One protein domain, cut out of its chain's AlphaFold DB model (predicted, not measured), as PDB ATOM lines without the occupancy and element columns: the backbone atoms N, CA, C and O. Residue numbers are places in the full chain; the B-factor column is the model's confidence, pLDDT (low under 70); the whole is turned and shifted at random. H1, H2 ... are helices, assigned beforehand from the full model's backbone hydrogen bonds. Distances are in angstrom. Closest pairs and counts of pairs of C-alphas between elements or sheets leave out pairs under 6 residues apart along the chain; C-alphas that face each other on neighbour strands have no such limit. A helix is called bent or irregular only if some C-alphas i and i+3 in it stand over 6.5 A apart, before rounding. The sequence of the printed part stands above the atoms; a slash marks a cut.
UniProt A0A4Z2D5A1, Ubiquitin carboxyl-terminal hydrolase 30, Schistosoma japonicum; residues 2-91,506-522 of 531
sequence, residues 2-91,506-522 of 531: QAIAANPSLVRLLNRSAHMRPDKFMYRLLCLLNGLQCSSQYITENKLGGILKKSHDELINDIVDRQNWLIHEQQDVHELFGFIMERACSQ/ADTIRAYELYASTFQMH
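This is residues 2 to 91 and 506 to 522 of the 531 residues of the protein "Ubiquitin carboxyl-terminal hydrolase 30" of Schistosoma japonicum (UniProt A0A4Z2D5A1). What shape does the fold make? H3 lies in the middle of a rounded body of helices, with H7 side by side with it, H2 folded against it as a hairpin, and H5, the longest helix, slanting across it. H6 packs on H2 near its end, short H1 sits against the last part of H3, and H4 lies out beyond the beginning of H5, while residues 72 to 79 stick out as a loop running into H6. What is the make-up? There are 107 residues printed, with seven named helices, H1 to H7 in order along the chain, and no named strand; the class is all helix. How large is it? It is compact, with a radius of gyration of the C-alphas of 13.7 A, and its C-alphas span 37 by 31 by 30 A.

Where does the printed part begin? H1, residues 2 to 5, begins with C-alpha 2 at (59.543, 72.230, 108.273). H2 is residues 8 to 20, 18.2 A from first to last C-alpha, and H3 is residues 24 to 35, 16.7 A. What follows before the cut? H4 is residues 40 to 45, and H5 is residues 49 to 67, 27.1 A, beginning with C-alpha 49 at (66.488, 80.629, 120.768). H6 is residues 77 to 89, 18.1 A. What comes after the cut? H7, residues 506 to 521, is 24.1 A long and ends with C-alpha 521 at (55.958, 102.674, 113.611); it is irregular, only just, with C-alphas 517 and 520 6.9 A apart.

What does the hub touch? H3, the hub, touches H7 at a shallow tilt of 13 degrees, opposite ways, with the closest C-alphas, those of Lys 24 and Ala 516, 4.6 A apart. It touches H5 at a steep tilt of 40 degrees, opposite ways, closest at the C-alphas of Arg 28 and Ser 55, 5.4 A. H5 and H7 only just touch, with 3 pairs of C-alphas within 8 A, the closest being Ser 55 and Glu 513 at 6.8 A; H3, H5 and H7 form a bundle, a group of helices packed together. Where are H1, H2 and H6? H2 and H3 form a helical hairpin at a shallow tilt of 32 degrees, opposite ways, with the C-alphas of Ala 18 and Met 26 closest at 5.8 A. H1 touches H3 at residues 33 to 34 alone, closest at the C-alphas of Ala 5 and Leu 33, 5.1 A, and H1 and H2 only just touch, only at the corner, with 3 pairs of C-alphas within 8 A. H6 touches H2 with residues 88 to 89 alone, at a steep tilt of 45 degrees, the same way, closest at the C-alphas of Ser 17 and Ala 88, 5.5 A. What stays off? H4 is close to H5 but not clearly touching, with the C-alphas of Ile 43 and Gly 49 closest at 6.1 A, and H5 and H6 are near each other. H1 and H5 are apart, for instance, as are H2 and H7. What do the backbones show? In H2, H3, H4, H5 and H6 every O i to N i+4 pair is within hydrogen-bond range, in H7 10 of 12 are, and H1 is too short for such a pair.

How far does it reach? The two C-alphas farthest apart, those of Glu 45 and Gln 91, are 39.3 A apart. Where is the cut? Residues 92 to 505 are not printed, and C-alphas 91 and 506 are 30.6 A apart across the cut. Are any links long? Of the links that are printed whole, none is long; H5 to H6 is short, with 9 residues, and the others are tight. Where is confidence low? The mean pLDDT of the printed part is 83.4, and residues 67 to 68, 71, 90 to 91 and 519 to 522 are under 70.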
ATOM      1  N   GLN A   2      58.389  73.110 108.556       94.56
ATOM      2  CA  GLN A   2      59.543  72.230 108.273       94.56
ATOM      3  C   GLN A   2      59.689  71.870 106.785       94.56
ATOM      4  O   GLN A   2      60.780  71.962 106.225       94.56
ATOM      5  N   ALA A   3      58.573  71.533 106.127       94.88
ATOM      6  CA  ALA A   3      58.556  71.208 104.705       94.88
ATOM      7  C   ALA A   3      59.004  72.389 103.826       94.88
ATOM      8  O   ALA A   3      59.864  72.224 102.964       94.88
ATOM      9  N   ILE A   4      58.490  73.594 104.099       93.62
ATOM     10  CA  ILE A   4      58.854  74.832 103.393       93.62
ATOM     11  C   ILE A   4      60.346  75.137 103.577       93.62
ATOM     12  O   ILE A   4      61.035  75.416 102.601       93.62
ATOM     13  N   ALA A   5      60.868  75.026 104.803       91.88
ATOM     14  CA  ALA A   5      62.273  75.312 105.107       91.88
ATOM     15  C   ALA A   5      63.253  74.409 104.334       91.88
ATOM     16  O   ALA A   5      64.364  74.842 104.022       91.88
ATOM     17  N   ALA A   6      62.832  73.185 103.994       90.50
ATOM     18  CA  ALA A   6      63.597  72.229 103.193       90.50
ATOM     19  C   ALA A   6      63.562  72.500 101.675       90.50
ATOM     20  O   ALA A   6      64.228  71.797 100.917       90.50
ATOM     21  N   ASN A   7      62.810  73.511 101.221       90.44
ATOM     22  CA  ASN A   7      62.669  73.894  99.815       90.44
ATOM     23  C   ASN A   7      63.289  75.282  99.559       90.44
ATOM     24  O   ASN A   7      62.593  76.297  99.664       90.44
ATOM     25  N   PRO A   8      64.578  75.371  99.179       86.00
ATOM     26  CA  PRO A   8      65.272  76.643  98.973       86.00
ATOM     27  C   PRO A   8      64.593  77.561  97.955       86.00
ATOM     28  O   PRO A   8      64.519  78.770  98.157       86.00
ATOM     29  N   SER A   9      64.082  77.008  96.852       86.31
ATOM     30  CA  SER A   9      63.371  77.798  95.841       86.31
ATOM     31  C   SER A   9      62.070  78.416  96.362       86.31
ATOM     32  O   SER A   9      61.775  79.557  96.008       86.31
ATOM     33  N   LEU A  10      61.348  77.722  97.249       87.19
ATOM     34  CA  LEU A  10      60.155  78.261  97.910       87.19
ATOM     35  C   LEU A  10      60.530  79.310  98.970       87.19
ATOM     36  O   LEU A  10      59.939  80.379  99.009       87.19
ATOM     37  N   VAL A  11      61.570  79.078  99.776       88.94
ATOM     38  CA  VAL A  11      62.061  80.093 100.732       88.94
ATOM     39  C   VAL A  11      62.520  81.363 100.006       88.94
ATOM     40  O   VAL A  11      62.233  82.470 100.456       88.94
ATOM     41  N   ARG A  12      63.187  81.233  98.851       85.62
ATOM     42  CA  ARG A  12      63.563  82.379  98.003       85.62
ATOM     43  C   ARG A  12      62.350  83.149  97.488       85.62
ATOM     44  O   ARG A  12      62.405  84.374  97.484       85.62
ATOM     45  N   LEU A  13      61.278  82.459  97.099       84.50
ATOM     46  CA  LEU A  13      60.007  83.096  96.751       84.50
ATOM     47  C   LEU A  13      59.473  83.930  97.923       84.50
ATOM     48  O   LEU A  13      59.216  85.119  97.767       84.50
ATOM     49  N   LEU A  14      59.352  83.329  99.108       85.81
ATOM     50  CA  LEU A  14      58.811  84.022 100.280       85.81
ATOM     51  C   LEU A  14      59.688  85.217 100.687       85.81
ATOM     52  O   LEU A  14      59.160  86.278 101.011       85.81
ATOM     53  N   ASN A  15      61.017  85.081 100.590       84.44
ATOM     54  CA  ASN A  15      61.952  86.189 100.788       84.44
ATOM     55  C   ASN A  15      61.655  87.331  99.812       84.44
ATOM     56  O   ASN A  15      61.492  88.467 100.244       84.44
ATOM     57  N   ARG A  16      61.558  87.048  98.506       81.06
ATOM     58  CA  ARG A  16      61.249  88.066  97.489       81.06
ATOM     59  C   ARG A  16      59.912  88.738  97.754       81.06
ATOM     60  O   ARG A  16      59.838  89.959  97.691       81.06
ATOM     61  N   SER A  17      58.891  87.957  98.095       77.81
ATOM     62  CA  SER A  17      57.576  88.476  98.456       77.81
ATOM     63  C   SER A  17      57.669  89.469  99.618       77.81
ATOM     64  O   SER A  17      57.220  90.600  99.469       77.81
ATOM     65  N   ALA A  18      58.364  89.119 100.704       80.88
ATOM     66  CA  ALA A  18      58.544  90.004 101.858       80.88
ATOM     67  C   ALA A  18      59.374  91.266 101.557       80.88
ATOM     68  O   ALA A  18      59.214  92.285 102.221       80.88
ATOM     69  N   HIS A  19      60.279  91.216 100.572       76.06
ATOM     70  CA  HIS A  19      61.019  92.401 100.122       76.06
ATOM     71  C   HIS A  19      60.146  93.317  99.262       76.06
ATOM     72  O   HIS A  19      60.176  94.532  99.423       76.06
ATOM     73  N   MET A  20      59.365  92.736  98.350       71.19
ATOM     74  CA  MET A  20      58.463  93.486  97.475       71.19
ATOM     75  C   MET A  20      57.263  94.053  98.238       71.19
ATOM     76  O   MET A  20      56.746  95.108  97.881       71.19
ATOM     77  N   ARG A  21      56.804  93.333  99.264       70.88
ATOM     78  CA  ARG A  21      55.685  93.685 100.134       70.88
ATOM     79  C   ARG A  21      56.075  93.391 101.581       70.88
ATOM     80  O   ARG A  21      55.873  92.270 102.051       70.88
ATOM     81  N   PRO A  22      56.642  94.387 102.277       78.38
ATOM     82  CA  PRO A  22      56.916  94.286 103.697       78.38
ATOM     83  C   PRO A  22      55.648  93.912 104.462       78.38
ATOM     84  O   PRO A  22      54.658  94.641 104.450       78.38
ATOM     85  N   ASP A  23      55.678  92.754 105.109       79.69
ATOM     86  CA  ASP A  23      54.565  92.241 105.892       79.69
ATOM     87  C   ASP A  23      55.092  91.578 107.162       79.69
ATOM     88  O   ASP A  23      55.997  90.740 107.128       79.69
ATOM     89  N   LYS A  24      54.499  91.953 108.296       88.31
ATOM     90  CA  LYS A  24      54.915  91.491 109.624       88.31
ATOM     91  C   LYS A  24      54.866  89.969 109.736       88.31
ATOM     92  O   LYS A  24      55.811  89.355 110.232       88.31
ATOM     93  N   PHE A  25      53.786  89.370 109.237       88.00
ATOM     94  CA  PHE A  25      53.609  87.922 109.231       88.00
ATOM     95  C   PHE A  25      54.687  87.252 108.370       88.00
ATOM     96  O   PHE A  25      55.334  86.306 108.820       88.00
ATOM     97  N   MET A  26      54.957  87.783 107.172       87.31
ATOM     98  CA  MET A  26      56.003  87.252 106.293       87.31
ATOM     99  C   MET A  26      57.403  87.331 106.911       87.31
ATOM    100  O   MET A  26      58.153  86.357 106.829       87.31
ATOM    101  N   TYR A  27      57.766  88.431 107.576       91.56
ATOM    102  CA  TYR A  27      59.064  88.531 108.254       91.56
ATOM    103  C   TYR A  27      59.200  87.542 109.417       91.56
ATOM    104  O   TYR A  27      60.242  86.895 109.544       91.56
ATOM    105  N   ARG A  28      58.143  87.347 110.217       93.75
ATOM    106  CA  ARG A  28      58.118  86.327 111.283       93.75
ATOM    107  C   ARG A  28      58.261  84.919 110.713       93.75
ATOM    108  O   ARG A  28      59.079  84.140 111.203       93.75
ATOM    109  N   LEU A  29      57.543  84.608 109.633       93.75
ATOM    110  CA  LEU A  29      57.671  83.332 108.936       93.75
ATOM    111  C   LEU A  29      59.107  83.117 108.433       93.75
ATOM    112  O   LEU A  29      59.695  82.067 108.681       93.75
ATOM    113  N   LEU A  30      59.708  84.109 107.773       93.06
ATOM    114  CA  LEU A  30      61.080  84.023 107.266       93.06
ATOM    115  C   LEU A  30      62.125  83.904 108.380       93.06
ATOM    116  O   LEU A  30      63.095  83.160 108.216       93.06
ATOM    117  N   CYS A  31      61.922  84.576 109.515       94.19
ATOM    118  CA  CYS A  31      62.735  84.410 110.719       94.19
ATOM    119  C   CYS A  31      62.777  82.929 111.143       94.19
ATOM    120  O   CYS A  31      63.856  82.337 111.255       94.19
ATOM    121  N   LEU A  32      61.606  82.291 111.254       95.56
ATOM    122  CA  LEU A  32      61.490  80.877 111.618       95.56
ATOM    123  C   LEU A  32      62.067  79.943 110.552       95.56
ATOM    124  O   LEU A  32      62.809  79.022 110.888       95.56
ATOM    125  N   LEU A  33      61.780  80.175 109.267       93.75
ATOM    126  CA  LEU A  33      62.292  79.338 108.176       93.75
ATOM    127  C   LEU A  33      63.826  79.354 108.116       93.75
ATOM    128  O   LEU A  33      64.435  78.308 107.889       93.75
ATOM    129  N   ASN A  34      64.460  80.503 108.371       90.25
ATOM    130  CA  ASN A  34      65.916  80.586 108.484       90.25
ATOM    131  C   ASN A  34      66.432  79.863 109.734       90.25
ATOM    132  O   ASN A  34      67.425  79.140 109.640       90.25
ATOM    133  N   GLY A  35      65.744  79.997 110.873       89.81
ATOM    134  CA  GLY A  35      66.066  79.266 112.101       89.81
ATOM    135  C   GLY A  35      66.015  77.742 111.931       89.81
ATOM    136  O   GLY A  35      66.937  77.048 112.347       89.81
ATOM    137  N   LEU A  36      65.001  77.217 111.236       89.56
ATOM    138  CA  LEU A  36      64.814  75.778 110.973       89.56
ATOM    139  C   LEU A  36      65.896  75.143 110.085       89.56
ATOM    140  O   LEU A  36      66.005  73.912 109.998       89.56
ATOM    141  N   GLN A  37      66.687  75.974 109.412       85.12
ATOM    142  CA  GLN A  37      67.833  75.563 108.610       85.12
ATOM    143  C   GLN A  37      69.172  75.696 109.364       85.12
ATOM    144  O   GLN A  37      70.226  75.508 108.755       85.12
ATOM    145  N   CYS A  38      69.161  76.078 110.641       83.00
ATOM    146  CA  CYS A  38      70.345  76.145 111.498       83.00
ATOM    147  C   CYS A  38      70.474  74.871 112.348       83.00
ATOM    148  O   CYS A  38      69.478  74.213 112.643       83.00
ATOM    149  N   SER A  39      71.698  74.529 112.764       80.06
ATOM    150  CA  SER A  39      71.910  73.491 113.782       80.06
ATOM    151  C   SER A  39      71.561  74.017 115.180       80.06
ATOM    152  O   SER A  39      71.617  75.222 115.438       80.06
ATOM    153  N   SER A  40      71.244  73.110 116.105       81.62
ATOM    154  CA  SER A  40      70.997  73.430 117.520       81.62
ATOM    155  C   SER A  40      72.187  74.150 118.168       81.62
ATOM    156  O   SER A  40      72.008  75.142 118.882       81.62
ATOM    157  N   GLN A  41      73.407  73.709 117.846       81.38
ATOM    158  CA  GLN A  41      74.649  74.358 118.262       81.38
ATOM    159  C   GLN A  41      74.710  75.812 117.771       81.38
ATOM    160  O   GLN A  41      74.899  76.718 118.579       81.38
ATOM    161  N   TYR A  42      74.455  76.055 116.479       84.69
ATOM    162  CA  TYR A  42      74.490  77.404 115.909       84.69
ATOM    163  C   TYR A  42      73.457  78.337 116.558       84.69
ATOM    164  O   TYR A  42      73.763  79.495 116.847       84.69
ATOM    165  N   ILE A  43      72.241  77.836 116.814       86.81
ATOM    166  CA  ILE A  43      71.175  78.589 117.495       86.81
ATOM    167  C   ILE A  43      71.611  78.991 118.910       86.81
ATOM    168  O   ILE A  43      71.363  80.125 119.326       86.81
ATOM    169  N   THR A  44      72.274  78.085 119.631       87.88
ATOM    170  CA  THR A  44      72.735  78.308 121.009       87.88
ATOM    171  C   THR A  44      73.896  79.300 121.055       87.88
ATOM    172  O   THR A  44      73.821  80.293 121.776       87.88
ATOM    173  N   GLU A  45      74.925  79.092 120.229       89.62
ATOM    174  CA  GLU A  45      76.110  79.961 120.140       89.62
ATOM    175  C   GLU A  45      75.744  81.406 119.774       89.62
ATOM    176  O   GLU A  45      76.310  82.353 120.316       89.62
ATOM    177  N   ASN A  46      74.746  81.588 118.905       90.81
ATOM    178  CA  ASN A  46      74.295  82.906 118.455       90.81
ATOM    179  C   ASN A  46      73.126  83.482 119.274       90.81
ATOM    180  O   ASN A  46      72.599  84.535 118.907       90.81
ATOM    181  N   LYS A  47      72.712  82.812 120.364       93.12
ATOM    182  CA  LYS A  47      71.603  83.210 121.255       93.12
ATOM    183  C   LYS A  47      70.277  83.467 120.521       93.12
ATOM    184  O   LYS A  47      69.511  84.356 120.885       93.12
ATOM    185  N   LEU A  48      69.983  82.676 119.489       93.56
ATOM    186  CA  LEU A  48      68.804  82.867 118.634       93.56
ATOM    187  C   LEU A  48      67.524  82.246 119.214       93.56
ATOM    188  O   LEU A  48      66.432  82.569 118.755       93.56
ATOM    189  N   GLY A  49      67.630  81.378 120.227       91.75
ATOM    190  CA  GLY A  49      66.488  80.629 120.768       91.75
ATOM    191  C   GLY A  49      65.329  81.511 121.250       91.75
ATOM    192  O   GLY A  49      64.179  81.248 120.908       91.75
ATOM    193  N   GLY A  50      65.623  82.595 121.979       94.12
ATOM    194  CA  GLY A  50      64.594  83.532 122.450       94.12
ATOM    195  C   GLY A  50      63.902  84.291 121.313       94.12
ATOM    196  O   GLY A  50      62.683  84.438 121.329       94.12
ATOM    197  N   ILE A  51      64.667  84.699 120.295       94.38
ATOM    198  CA  ILE A  51      64.177  85.416 119.106       94.38
ATOM    199  C   ILE A  51      63.223  84.528 118.302       94.38
ATOM    200  O   ILE A  51      62.130  84.954 117.925       94.38
ATOM    201  N   LEU A  52      63.624  83.274 118.073       94.69
ATOM    202  CA  LEU A  52      62.819  82.298 117.341       94.69
ATOM    203  C   LEU A  52      61.544  81.942 118.108       94.69
ATOM    204  O   LEU A  52      60.476  81.915 117.507       94.69
ATOM    205  N   LYS A  53      61.628  81.735 119.429       94.25
ATOM    206  CA  LYS A  53      60.450  81.464 120.263       94.25
ATOM    207  C   LYS A  53      59.455  82.627 120.233       94.25
ATOM    208  O   LYS A  53      58.288  82.413 119.939       94.25
ATOM    209  N   LYS A  54      59.928  83.861 120.437       94.69
ATOM    210  CA  LYS A  54      59.089  85.065 120.339       94.69
ATOM    211  C   LYS A  54      58.422  85.175 118.963       94.69
ATOM    212  O   LYS A  54      57.216  85.374 118.881       94.69
ATOM    213  N   SER A  55      59.195  85.001 117.888       94.25
ATOM    214  CA  SER A  55      58.672  85.064 116.514       94.25
ATOM    215  C   SER A  55      57.629  83.978 116.241       94.25
ATOM    216  O   SER A  55      56.682  84.224 115.502       94.25
ATOM    217  N   HIS A  56      57.795  82.790 116.828       93.50
ATOM    218  CA  HIS A  56      56.835  81.695 116.740       93.50
ATOM    219  C   HIS A  56      55.520  82.047 117.434       93.50
ATOM    220  O   HIS A  56      54.475  82.005 116.792       93.50
ATOM    221  N   ASP A  57      55.573  82.445 118.705       92.56
ATOM    222  CA  ASP A  57      54.377  82.755 119.496       92.56
ATOM    223  C   ASP A  57      53.576  83.897 118.849       92.56
ATOM    224  O   ASP A  57      52.355  83.833 118.705       92.56
ATOM    225  N   GLU A  58      54.275  84.916 118.355       92.12
ATOM    226  CA  GLU A  58      53.663  86.021 117.630       92.12
ATOM    227  C   GLU A  58      53.086  85.634 116.256       92.12
ATOM    228  O   GLU A  58      52.088  86.217 115.836       92.12
ATOM    229  N   LEU A  59      53.705  84.685 115.545       90.69
ATOM    230  CA  LEU A  59      53.179  84.174 114.277       90.69
ATOM    231  C   LEU A  59      51.880  83.394 114.502       90.69
ATOM    232  O   LEU A  59      50.948  83.540 113.718       90.69
ATOM    233  N   ILE A  60      51.806  82.588 115.566       88.44
ATOM    234  CA  ILE A  60      50.582  81.863 115.925       88.44
ATOM    235  C   ILE A  60      49.451  82.846 116.237       88.44
ATOM    236  O   ILE A  60      48.357  82.688 115.700       88.44
ATOM    237  N   ASN A  61      49.727  83.896 117.014       87.62
ATOM    238  CA  ASN A  61      48.731  84.933 117.300       87.62
ATOM    239  C   ASN A  61      48.234  85.622 116.016       87.62
ATOM    240  O   ASN A  61      47.030  85.770 115.834       87.62
ATOM    241  N   ASP A  62      49.129  85.955 115.076       84.69
ATOM    242  CA  ASP A  62      48.725  86.537 113.785       84.69
ATOM    243  C   ASP A  62      47.812  85.611 112.964       84.69
ATOM    244  O   ASP A  62      46.950  86.098 112.230       84.69
ATOM    245  N   ILE A  63      48.036  84.292 113.023       82.62
ATOM    246  CA  ILE A  63      47.210  83.302 112.316       82.62
ATOM    247  C   ILE A  63      45.810  83.268 112.932       82.62
ATOM    248  O   ILE A  63      44.817  83.384 112.214       82.62
ATOM    249  N   VAL A  64      45.750  83.158 114.257       80.88
ATOM    250  CA  VAL A  64      44.513  83.099 115.043       80.88
ATOM    251  C   VAL A  64      43.657  84.339 114.807       80.88
ATOM    252  O   VAL A  64      42.490  84.217 114.435       80.88
ATOM    253  N   ASP A  65      44.255  85.526 114.932       77.62
ATOM    254  CA  ASP A  65      43.551  86.806 114.815       77.62
ATOM    255  C   ASP A  65      42.981  87.046 113.407       77.62
ATOM    256  O   ASP A  65      41.988  87.755 113.247       77.62
ATOM    257  N   ARG A  66      43.618  86.501 112.362       71.12
ATOM    258  CA  ARG A  66      43.260  86.794 110.961       71.12
ATOM    259  C   ARG A  66      42.340  85.768 110.323       71.12
ATOM    260  O   ARG A  66      41.540  86.148 109.474       71.12
ATOM    261  N   GLN A  67      42.485  84.494 110.672       64.44
ATOM    262  CA  GLN A  67      41.683  83.410 110.101       64.44
ATOM    263  C   GLN A  67      40.523  82.982 111.012       64.44
ATOM    264  O   GLN A  67      39.771  82.077 110.659       64.44
ATOM    265  N   ASN A  68      40.358  83.620 112.179       62.53
ATOM    266  CA  ASN A  68      39.442  83.177 113.237       62.53
ATOM    267  C   ASN A  68      39.676  81.710 113.644       62.53
ATOM    268  O   ASN A  68      38.746  81.014 114.051       62.53
ATOM    269  N   TRP A  69      40.911  81.222 113.512       76.75
ATOM    270  CA  TRP A  69      41.258  79.866 113.916       76.75
ATOM    271  C   TRP A  69      41.326  79.774 115.434       76.75
ATOM    272  O   TRP A  69      41.949  80.604 116.093       76.75
ATOM    273  N   LEU A  70      40.706  78.744 115.999       70.75
ATOM    274  CA  LEU A  70      40.681  78.541 117.441       70.75
ATOM    275  C   LEU A  70      42.016  77.943 117.920       70.75
ATOM    276  O   LEU A  70      42.489  76.948 117.376       70.75
ATOM    277  N   ILE A  71      42.600  78.525 118.981       64.06
ATOM    278  CA  ILE A  71      43.951  78.220 119.524       64.06
ATOM    279  C   ILE A  71      44.127  76.750 119.980       64.06
ATOM    280  O   ILE A  71      45.239  76.303 120.258       64.06
ATOM    281  N   HIS A  72      43.062  75.951 120.009       71.50
ATOM    282  CA  HIS A  72      43.086  74.559 120.472       71.50
ATOM    283  C   HIS A  72      42.395  73.576 119.522       71.50
ATOM    284  O   HIS A  72      42.166  72.426 119.894       71.50
ATOM    285  N   GLU A  73      42.082  74.006 118.301       78.88
ATOM    286  CA  GLU A  73      41.510  73.134 117.280       78.88
ATOM    287  C   GLU A  73      42.560  72.727 116.253       78.88
ATOM    288  O   GLU A  73      43.428  73.513 115.866       78.88
ATOM    289  N   GLN A  74      42.473  71.480 115.796       82.94
ATOM    290  CA  GLN A  74      43.311  71.009 114.706       82.94
ATOM    291  C   GLN A  74      42.853  71.635 113.388       82.94
ATOM    292  O   GLN A  74      41.659  71.717 113.119       82.94
ATOM    293  N   GLN A  75      43.818  72.066 112.580       85.12
ATOM    294  CA  GLN A  75      43.588  72.743 111.304       85.12
ATOM    295  C   GLN A  75      44.248  71.970 110.166       85.12
ATOM    296  O   GLN A  75      45.212  71.227 110.379       85.12
ATOM    297  N   ASP A  76      43.758  72.175 108.945       84.50
ATOM    298  CA  ASP A  76      44.329  71.543 107.763       84.50
ATOM    299  C   ASP A  76      45.624  72.251 107.333       84.50
ATOM    300  O   ASP A  76      45.661  73.436 106.995       84.50
ATOM    301  N   VAL A  77      46.722  71.499 107.291       89.19
ATOM    302  CA  VAL A  77      48.022  72.004 106.831       89.19
ATOM    303  C   VAL A  77      48.007  72.457 105.361       89.19
ATOM    304  O   VAL A  77      48.801  73.323 104.988       89.19
ATOM    305  N   HIS A  78      47.125  71.898 104.522       86.62
ATOM    306  CA  HIS A  78      46.939  72.342 103.140       86.62
ATOM    307  C   HIS A  78      46.284  73.727 103.086       86.62
ATOM    308  O   HIS A  78      46.746  74.583 102.330       86.62
ATOM    309  N   GLU A  79      45.292  73.986 103.940       84.62
ATOM    310  CA  GLU A  79      44.667  75.305 104.083       84.62
ATOM    311  C   GLU A  79      45.669  76.336 104.616       84.62
ATOM    312  O   GLU A  79      45.810  77.415 104.041       84.62
ATOM    313  N   LEU A  80      46.466  75.973 105.630       85.69
ATOM    314  CA  LEU A  80      47.561  76.818 106.122       85.69
ATOM    315  C   LEU A  80      48.576  77.153 105.025       85.69
ATOM    316  O   LEU A  80      49.039  78.291 104.926       85.69
ATOM    317  N   PHE A  81      48.939  76.173 104.196       86.69
ATOM    318  CA  PHE A  81      49.814  76.418 103.055       86.69
ATOM    319  C   PHE A  81      49.164  77.377 102.050       86.69
ATOM    320  O   PHE A  81      49.813  78.334 101.625       86.69
ATOM    321  N   GLY A  82      47.886  77.164 101.724       80.44
ATOM    322  CA  GLY A  82      47.092  78.057 100.883       80.44
ATOM    323  C   GLY A  82      47.099  79.495 101.398       80.44
ATOM    324  O   GLY A  82      47.439  80.397 100.642       80.44
ATOM    325  N   PHE A  83      46.851  79.698 102.695       80.69
ATOM    326  CA  PHE A  83      46.885  81.010 103.344       80.69
ATOM    327  C   PHE A  83      48.254  81.697 103.242       80.69
ATOM    328  O   PHE A  83      48.341  82.874 102.882       80.69
ATOM    329  N   ILE A  84      49.344  80.970 103.518       83.94
ATOM    330  CA  ILE A  84      50.710  81.505 103.390       83.94
ATOM    331  C   ILE A  84      50.975  81.950 101.950       83.94
ATOM    332  O   ILE A  84      51.521  83.032 101.722       83.94
ATOM    333  N   MET A  85      50.597  81.121 100.977       81.75
ATOM    334  CA  MET A  85      50.831  81.395  99.561       81.75
ATOM    335  C   MET A  85      49.945  82.517  99.038       81.75
ATOM    336  O   MET A  85      50.421  83.357  98.277       81.75
ATOM    337  N   GLU A  86      48.689  82.580  99.470       75.50
ATOM    338  CA  GLU A  86      47.804  83.698  99.181       75.50
ATOM    339  C   GLU A  86      48.422  84.989  99.690       75.50
ATOM    340  O   GLU A  86      48.524  85.930  98.922       75.50
ATOM    341  N   ARG A  87      48.932  85.032 100.921       75.19
ATOM    342  CA  ARG A  87      49.551  86.238 101.483       75.19
ATOM    343  C   ARG A  87      50.867  86.614 100.805       75.19
ATOM    344  O   ARG A  87      51.135  87.789 100.572       75.19
ATOM    345  N   ALA A  88      51.672  85.621 100.433       77.25
ATOM    346  CA  ALA A  88      52.896  85.857  99.677       77.25
ATOM    347  C   ALA A  88      52.605  86.398  98.262       77.25
ATOM    348  O   ALA A  88      53.405  87.155  97.701       77.25
ATOM    349  N   CYS A  89      51.464  86.026  97.678       72.06
ATOM    350  CA  CYS A  89      51.096  86.375  96.309       72.06
ATOM    351  C   CYS A  89      49.999  87.453  96.209       72.06
ATOM    352  O   CYS A  89      49.769  87.961  95.106       72.06
ATOM    353  N   SER A  90      49.349  87.842  97.311       60.50
ATOM    354  CA  SER A  90      48.197  88.744  97.314       60.50
ATOM    355  C   SER A  90      48.611  90.143  96.878       60.50
ATOM    356  O   SER A  90      49.672  90.671  97.221       60.50
ATOM    357  N   GLN A  91      47.758  90.731  96.046       52.78
ATOM    358  CA  GLN A  91      47.796  92.137  95.679       52.78
ATOM    359  C   GLN A  91      46.595  92.784  96.363       52.78
ATOM    360  O   GLN A  91      45.474  92.564  95.899       52.78
ATOM    361  N   ALA A 506      72.664  84.387 111.356       87.44
ATOM    362  CA  ALA A 506      72.210  84.926 112.634       87.44
ATOM    363  C   ALA A 506      71.779  86.398 112.533       87.44
ATOM    364  O   ALA A 506      70.766  86.773 113.122       87.44
ATOM    365  N   ASP A 507      72.496  87.215 111.763       88.56
ATOM    366  CA  ASP A 507      72.145  88.624 111.564       88.56
ATOM    367  C   ASP A 507      70.921  88.780 110.666       88.56
ATOM    368  O   ASP A 507      70.064  89.608 110.954       88.56
ATOM    369  N   THR A 508      70.765  87.927 109.649       87.31
ATOM    370  CA  THR A 508      69.528  87.855 108.858       87.31
ATOM    371  C   THR A 508      68.315  87.534 109.738       87.31
ATOM    372  O   THR A 508      67.284  88.189 109.620       87.31
ATOM    373  N   ILE A 509      68.435  86.560 110.652       90.25
ATOM    374  CA  ILE A 509      67.365  86.197 111.599       90.25
ATOM    375  C   ILE A 509      67.025  87.376 112.519       90.25
ATOM    376  O   ILE A 509      65.854  87.724 112.659       90.25
ATOM    377  N   ARG A 510      68.043  88.019 113.109       92.19
ATOM    378  CA  ARG A 510      67.862  89.207 113.961       92.19
ATOM    379  C   ARG A 510      67.178  90.346 113.213       92.19
ATOM    380  O   ARG A 510      66.263  90.962 113.741       92.19
ATOM    381  N   ALA A 511      67.596  90.606 111.982       89.56
ATOM    382  CA  ALA A 511      67.027  91.672 111.180       89.56
ATOM    383  C   ALA A 511      65.563  91.387 110.805       89.56
ATOM    384  O   ALA A 511      64.740  92.290 110.913       89.56
ATOM    385  N   TYR A 512      65.185  90.148 110.464       91.12
ATOM    386  CA  TYR A 512      63.772  89.815 110.243       91.12
ATOM    387  C   TYR A 512      62.900  90.001 111.491       91.12
ATOM    388  O   TYR A 512      61.793  90.526 111.376       91.12
ATOM    389  N   GLU A 513      63.383  89.621 112.675       91.19
ATOM    390  CA  GLU A 513      62.645  89.875 113.921       91.19
ATOM    391  C   GLU A 513      62.534  91.373 114.234       91.19
ATOM    392  O   GLU A 513      61.466  91.836 114.653       91.19
ATOM    393  N   LEU A 514      63.586  92.143 113.946       89.44
ATOM    394  CA  LEU A 514      63.563  93.593 114.077       89.44
ATOM    395  C   LEU A 514      62.515  94.207 113.145       89.44
ATOM    396  O   LEU A 514      61.665  94.951 113.622       89.44
ATOM    397  N   TYR A 515      62.514  93.857 111.853       88.00
ATOM    398  CA  TYR A 515      61.529  94.353 110.882       88.00
ATOM    399  C   TYR A 515      60.095  93.972 111.256       88.00
ATOM    400  O   TYR A 515      59.180  94.780 111.099       88.00
ATOM    401  N   ALA A 516      59.881  92.768 111.794       85.56
ATOM    402  CA  ALA A 516      58.577  92.377 112.312       85.56
ATOM    403  C   ALA A 516      58.163  93.226 113.527       85.56
ATOM    404  O   ALA A 516      57.006  93.628 113.637       85.56
ATOM    405  N   SER A 517      59.090  93.529 114.436       84.12
ATOM    406  CA  SER A 517      58.803  94.296 115.655       84.12
ATOM    407  C   SER A 517      58.591  95.790 115.382       84.12
ATOM    408  O   SER A 517      57.718  96.408 115.991       84.12
ATOM    409  N   THR A 518      59.345  96.383 114.453       76.31
ATOM    410  CA  THR A 518      59.313  97.826 114.157       76.31
ATOM    411  C   THR A 518      58.180  98.243 113.225       76.31
ATOM    412  O   THR A 518      57.853  99.429 113.166       76.31
ATOM    413  N   PHE A 519      57.513  97.298 112.552       62.66
ATOM    414  CA  PHE A 519      56.429  97.591 111.605       62.66
ATOM    415  C   PHE A 519      55.235  98.351 112.223       62.66
ATOM    416  O   PHE A 519      54.412  98.911 111.505       62.66
ATOM    417  N   GLN A 520      55.146  98.430 113.556       46.09
ATOM    418  CA  GLN A 520      54.175  99.284 114.249       46.09
ATOM    419  C   GLN A 520      54.452 100.797 114.135       46.09
ATOM    420  O   GLN A 520      53.559 101.576 114.457       46.09
ATOM    421  N   MET A 521      55.621 101.241 113.653       37.88
ATOM    422  CA  MET A 521      55.958 102.674 113.611       37.88
ATOM    423  C   MET A 521      55.672 103.402 112.289       37.88
ATOM    424  O   MET A 521      55.642 104.627 112.296       37.88
ATOM    425  N   HIS A 522      55.386 102.713 111.178       35.56
ATOM    426  CA  HIS A 522      55.240 103.382 109.870       35.56
ATOM    427  C   HIS A 522      53.818 103.497 109.320       35.56
ATOM    428  O   HIS A 522      53.633 103.977 108.207       35.56
TER     429      HIS A 522